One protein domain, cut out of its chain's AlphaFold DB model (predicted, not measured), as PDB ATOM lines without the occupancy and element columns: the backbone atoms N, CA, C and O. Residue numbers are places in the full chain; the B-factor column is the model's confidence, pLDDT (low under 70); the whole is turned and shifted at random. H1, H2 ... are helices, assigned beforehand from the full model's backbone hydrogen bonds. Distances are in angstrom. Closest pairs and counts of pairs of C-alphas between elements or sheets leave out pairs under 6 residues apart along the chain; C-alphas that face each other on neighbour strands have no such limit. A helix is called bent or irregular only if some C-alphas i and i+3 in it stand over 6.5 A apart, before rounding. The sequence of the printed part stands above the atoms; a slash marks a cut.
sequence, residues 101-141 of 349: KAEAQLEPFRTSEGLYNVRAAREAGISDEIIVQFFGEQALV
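This is residues 101 to 141 of the 349 residues of an uncharacterized protein of marine sediment metagenome (UniProt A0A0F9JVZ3). Four short helices make a small cluster: H1 runs crosswise to H2 and H3, with its beginning near H3 and its end near H2, and short H4 packs on H3. H2 and H3 run nearly antiparallel, and the link from H1 to H2 folds back as a loop round Ser 112 at one end of the longest axis. The printed part has 41 residues with four named helices, H1 to H4 in order along the chain, and no named strand: all helix. It is compact, with a radius of gyration of the C-alphas of 9.2 A and spans of 24 by 18 by 17 A.

H1, residues 101 to 109, begins with C-alpha 101 at (-16.670, 3.864, -6.418) and is 14.1 A long. It is only just irregular: C-alphas 105 and 108 are 6.9 A apart. H2, residues 118 to 123, is 8.7 A long. H3, residues 128 to 135, begins at (-28.760, -1.784, -11.860) and is 10.2 A long. H4, residues 137 to 140, is 5.8 A long and ends at (-32.294, -7.274, -8.245).

H1 touches H2, about perpendicular at 90 degrees; their closest C-alphas, of Phe 109 and Ala 121, are 6.1 A apart. H1 and H3 only just touch, with 3 pairs of C-alphas within 8 A, the closest those of Ala 102 and Ile 130 at 5.9 A; they are about perpendicular at 85 degrees. H2 and H3 are close but not clearly touching, with a shallow tilt of 19 degrees, opposite ways. H3 touches H4, the closest C-alphas being those of Val 132 and Ala 139, 6.6 A apart. H1 and H4 are apart. Every O i to N i+4 pair is within hydrogen-bond range in H2 and H3, 3 of 5 are in H1, and H4 is too short for such a pair.

The C-alphas farthest apart, of Ser 112 and Glu 129, are 24.6 A apart. The printed part has no cut and no long link. Its mean pLDDT is 82.7, and residues 138 to 141 are under 70.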
ATOM      1  N   LYS A 101     -15.767   2.818  -5.924       86.69
ATOM      2  CA  LYS A 101     -16.670   3.864  -6.418       86.69
ATOM      3  C   LYS A 101     -18.134   3.414  -6.389       86.69
ATOM      4  O   LYS A 101     -19.005   4.252  -6.170       86.69
ATOM      5  N   ALA A 102     -18.405   2.127  -6.604       85.00
ATOM      6  CA  ALA A 102     -19.721   1.524  -6.405       85.00
ATOM      7  C   ALA A 102     -20.112   1.519  -4.916       85.00
ATOM      8  O   ALA A 102     -21.188   1.996  -4.569       85.00
ATOM      9  N   GLU A 103     -19.205   1.096  -4.032       90.00
ATOM     10  CA  GLU A 103     -19.407   1.088  -2.575       90.00
ATOM     11  C   GLU A 103     -19.715   2.490  -2.034       90.00
ATOM     12  O   GLU A 103     -20.702   2.687  -1.333       90.00
ATOM     13  N   ALA A 104     -18.935   3.499  -2.435       92.50
ATOM     14  CA  ALA A 104     -19.144   4.884  -2.012       92.50
ATOM     15  C   ALA A 104     -20.502   5.457  -2.454       92.50
ATOM     16  O   ALA A 104     -21.052   6.326  -1.779       92.50
ATOM     17  N   GLN A 105     -21.038   4.987  -3.583       92.50
ATOM     18  CA  GLN A 105     -22.368   5.370  -4.057       92.50
ATOM     19  C   GLN A 105     -23.487   4.638  -3.309       92.50
ATOM     20  O   GLN A 105     -24.586   5.173  -3.200       92.50
ATOM     21  N   LEU A 106     -23.212   3.442  -2.783       91.12
ATOM     22  CA  LEU A 106     -24.175   2.631  -2.042       91.12
ATOM     23  C   LEU A 106     -24.195   2.934  -0.536       91.12
ATOM     24  O   LEU A 106     -25.221   2.717   0.102       91.12
ATOM     25  N   GLU A 107     -23.116   3.477   0.037       93.38
ATOM     26  CA  GLU A 107     -23.022   3.782   1.474       93.38
ATOM     27  C   GLU A 107     -24.151   4.645   2.063       93.38
ATOM     28  O   GLU A 107     -24.618   4.335   3.159       93.38
ATOM     29  N   PRO A 108     -24.686   5.666   1.368       95.88
ATOM     30  CA  PRO A 108     -25.847   6.406   1.866       95.88
ATOM     31  C   PRO A 108     -27.092   5.535   2.106       95.88
ATOM     32  O   PRO A 108     -27.979   5.931   2.858       95.88
ATOM     33  N   PHE A 109     -27.163   4.359   1.474       91.19
ATOM     34  CA  PHE A 109     -28.275   3.414   1.582       91.19
ATOM     35  C   PHE A 109     -27.994   2.279   2.570       91.19
ATOM     36  O   PHE A 109     -28.789   1.341   2.665       91.19
ATOM     37  N   ARG A 110     -26.884   2.336   3.313       88.00
ATOM     38  CA  ARG A 110     -26.575   1.368   4.360       88.00
ATOM     39  C   ARG A 110     -27.420   1.642   5.604       88.00
ATOM     40  O   ARG A 110     -27.408   2.725   6.181       88.00
ATOM     41  N   THR A 111     -28.181   0.640   6.012       81.00
ATOM     42  CA  THR A 111     -29.009   0.644   7.221       81.00
ATOM     43  C   THR A 111     -28.145   0.587   8.483       81.00
ATOM     44  O   THR A 111     -26.970   0.217   8.441       81.00
ATOM     45  N   SER A 112     -28.738   0.887   9.643       80.19
ATOM     46  CA  SER A 112     -28.070   0.765  10.950       80.19
ATOM     47  C   SER A 112     -27.613  -0.660  11.284       80.19
ATOM     48  O   SER A 112     -26.746  -0.835  12.135       80.19
ATOM     49  N   GLU A 113     -28.168  -1.670  10.614       70.69
ATOM     50  CA  GLU A 113     -27.805  -3.086  10.756       70.69
ATOM     51  C   GLU A 113     -26.666  -3.502   9.809       70.69
ATOM     52  O   GLU A 113     -26.205  -4.640   9.833       70.69
ATOM     53  N   GLY A 114     -26.183  -2.574   8.977       79.44
ATOM     54  CA  GLY A 114     -25.091  -2.807   8.041       79.44
ATOM     55  C   GLY A 114     -25.508  -3.422   6.703       79.44
ATOM     56  O   GLY A 114     -24.625  -3.645   5.876       79.44
ATOM     57  N   LEU A 115     -26.807  -3.655   6.477       82.19
ATOM     58  CA  LEU A 115     -27.395  -4.092   5.203       82.19
ATOM     59  C   LEU A 115     -27.663  -2.893   4.283       82.19
ATOM     60  O   LEU A 115     -27.927  -1.804   4.783       82.19
ATOM     61  N   TYR A 116     -27.652  -3.074   2.961       83.12
ATOM     62  CA  TYR A 116     -27.933  -1.995   2.002       83.12
ATOM     63  C   TYR A 116     -29.381  -2.042   1.496       83.12
ATOM     64  O   TYR A 116     -29.868  -3.090   1.081       83.12
ATOM     65  N   ASN A 117     -30.060  -0.893   1.483       82.81
ATOM     66  CA  ASN A 117     -31.404  -0.745   0.926       82.81
ATOM     67  C   ASN A 117     -31.331  -0.517  -0.594       82.81
ATOM     68  O   ASN A 117     -31.278   0.616  -1.077       82.81
ATOM     69  N   VAL A 118     -31.332  -1.619  -1.348       84.19
ATOM     70  CA  VAL A 118     -31.229  -1.624  -2.819       84.19
ATOM     71  C   VAL A 118     -32.366  -0.839  -3.488       84.19
ATOM     72  O   VAL A 118     -32.155  -0.183  -4.507       84.19
ATOM     73  N   ARG A 119     -33.563  -0.838  -2.890       77.62
ATOM     74  CA  ARG A 119     -34.721  -0.094  -3.403       77.62
ATOM     75  C   ARG A 119     -34.497   1.410  -3.356       77.62
ATOM     76  O   ARG A 119     -34.632   2.078  -4.376       77.62
ATOM     77  N   ALA A 120     -34.098   1.919  -2.192       80.44
ATOM     78  CA  ALA A 120     -33.797   3.334  -2.014       80.44
ATOM     79  C   ALA A 120     -32.636   3.778  -2.921       80.44
ATOM     80  O   ALA A 120     -32.675   4.872  -3.479       80.44
ATOM     81  N   ALA A 121     -31.640   2.907  -3.127       85.12
ATOM     82  CA  ALA A 121     -30.546   3.152  -4.062       85.12
ATOM     83  C   ALA A 121     -31.052   3.316  -5.506       85.12
ATOM     84  O   ALA A 121     -30.696   4.283  -6.182       85.12
ATOM     85  N   ARG A 122     -31.930   2.420  -5.971       84.06
ATOM     86  CA  ARG A 122     -32.517   2.498  -7.317       84.06
ATOM     87  C   ARG A 122     -33.390   3.743  -7.492       84.06
ATOM     88  O   ARG A 122     -33.270   4.434  -8.500       84.06
ATOM     89  N   GLU A 123     -34.226   4.067  -6.506       81.00
ATOM     90  CA  GLU A 123     -35.067   5.275  -6.512       81.00
ATOM     91  C   GLU A 123     -34.234   6.567  -6.529       81.00
ATOM     92  O   GLU A 123     -34.635   7.563  -7.131       81.00
ATOM     93  N   ALA A 124     -33.036   6.537  -5.942       90.19
ATOM     94  CA  ALA A 124     -32.062   7.622  -6.006       90.19
ATOM     95  C   ALA A 124     -31.242   7.660  -7.312       90.19
ATOM     96  O   ALA A 124     -30.348   8.499  -7.451       90.19
ATOM     97  N   GLY A 125     -31.536   6.782  -8.278       91.88
ATOM     98  CA  GLY A 125     -30.910   6.761  -9.601       91.88
ATOM     99  C   GLY A 125     -29.618   5.949  -9.697       91.88
ATOM    100  O   GLY A 125     -28.887   6.098 -10.678       91.88
ATOM    101  N   ILE A 126     -29.314   5.091  -8.718       90.56
ATOM    102  CA  ILE A 126     -28.205   4.136  -8.832       90.56
ATOM    103  C   ILE A 126     -28.570   3.089  -9.894       90.56
ATOM    104  O   ILE A 126     -29.617   2.450  -9.814       90.56
ATOM    105  N   SER A 127     -27.705   2.910 -10.896       91.56
ATOM    106  CA  SER A 127     -27.934   1.962 -11.994       91.56
ATOM    107  C   SER A 127     -27.911   0.507 -11.521       91.56
ATOM    108  O   SER A 127     -27.054   0.139 -10.713       91.56
ATOM    109  N   ASP A 128     -28.739  -0.342 -12.132       84.50
ATOM    110  CA  ASP A 128     -28.760  -1.784 -11.860       84.50
ATOM    111  C   ASP A 128     -27.401  -2.463 -12.097       84.50
ATOM    112  O   ASP A 128     -27.052  -3.369 -11.353       84.50
ATOM    113  N   GLU A 129     -26.577  -1.987 -13.039       88.31
ATOM    114  CA  GLU A 129     -25.208  -2.497 -13.240       88.31
ATOM    115  C   GLU A 129     -24.338  -2.360 -11.980       88.31
ATOM    116  O   GLU A 129     -23.626  -3.293 -11.623       88.31
ATOM    117  N   ILE A 130     -24.436  -1.233 -11.266       88.12
ATOM    118  CA  ILE A 130     -23.701  -0.988 -10.013       88.12
ATOM    119  C   ILE A 130     -24.237  -1.890  -8.895       88.12
ATOM    120  O   ILE A 130     -23.460  -2.443  -8.119       88.12
ATOM    121  N   ILE A 131     -25.559  -2.066  -8.831       85.00
ATOM    122  CA  ILE A 131     -26.220  -2.932  -7.846       85.00
ATOM    123  C   ILE A 131     -25.810  -4.395  -8.071       85.00
ATOM    124  O   ILE A 131     -25.374  -5.062  -7.134       85.00
ATOM    125  N   VAL A 132     -25.869  -4.883  -9.313       85.69
ATOM    126  CA  VAL A 132     -25.462  -6.246  -9.689       85.69
ATOM    127  C   VAL A 132     -23.971  -6.456  -9.475       85.69
ATOM    128  O   VAL A 132     -23.566  -7.504  -8.980       85.69
ATOM    129  N   GLN A 133     -23.140  -5.468  -9.805       85.62
ATOM    130  CA  GLN A 133     -21.701  -5.563  -9.594       85.62
ATOM    131  C   GLN A 133     -21.348  -5.742  -8.109       85.62
ATOM    132  O   GLN A 133     -20.362  -6.410  -7.800       85.62
ATOM    133  N   PHE A 134     -22.134  -5.160  -7.199       83.62
ATOM    134  CA  PHE A 134     -21.850  -5.192  -5.765       83.62
ATOM    135  C   PHE A 134     -22.511  -6.365  -5.032       83.62
ATOM    136  O   PHE A 134     -21.898  -6.968  -4.154       83.62
ATOM    137  N   PHE A 135     -23.742  -6.714  -5.402       80.69
ATOM    138  CA  PHE A 135     -24.543  -7.711  -4.686       80.69
ATOM    139  C   PHE A 135     -24.868  -8.967  -5.516       80.69
ATOM    140  O   PHE A 135     -25.494  -9.899  -5.014       80.69
ATOM    141  N   GLY A 136     -24.442  -9.014  -6.778       81.56
ATOM    142  CA  GLY A 136     -24.815 -10.053  -7.735       81.56
ATOM    143  C   GLY A 136     -26.226  -9.869  -8.302       81.56
ATOM    144  O   GLY A 136     -27.013  -9.044  -7.839       81.56
ATOM    145  N   GLU A 137     -26.574 -10.674  -9.311       75.12
ATOM    146  CA  GLU A 137     -27.894 -10.627  -9.969       75.12
ATOM    147  C   GLU A 137     -29.059 -10.886  -8.998       75.12
ATOM    148  O   GLU A 137     -30.173 -10.417  -9.221       75.12
ATOM    149  N   GLN A 138     -28.802 -11.582  -7.887       57.59
ATOM    150  CA  GLN A 138     -29.816 -11.904  -6.878       57.59
ATOM    151  C   GLN A 138     -30.352 -10.666  -6.149       57.59
ATOM    152  O   GLN A 138     -31.507 -10.660  -5.740       57.59
ATOM    153  N   ALA A 139     -29.581  -9.583  -6.053       61.97
ATOM    154  CA  ALA A 139     -30.031  -8.369  -5.375       61.97
ATOM    155  C   ALA A 139     -31.055  -7.553  -6.161       61.97
ATOM    156  O   ALA A 139     -31.753  -6.718  -5.590       61.97
ATOM    157  N   LEU A 140     -31.185  -7.813  -7.464       57.81
ATOM    158  CA  LEU A 140     -32.294  -7.274  -8.245       57.81
ATOM    159  C   LEU A 140     -33.618  -7.975  -7.908       57.81
ATOM    160  O   LEU A 140     -34.677  -7.416  -8.182       57.81
ATOM    161  N   VAL A 141     -33.551  -9.180  -7.330       54.09
ATOM    162  CA  VAL A 141     -34.695 -10.047  -7.020       54.09
ATOM    163  C   VAL A 141     -35.200  -9.833  -5.585       54.09
ATOM    164  O   VAL A 141     -36.355 -10.132  -5.308       54.09
TER     165      VAL A 141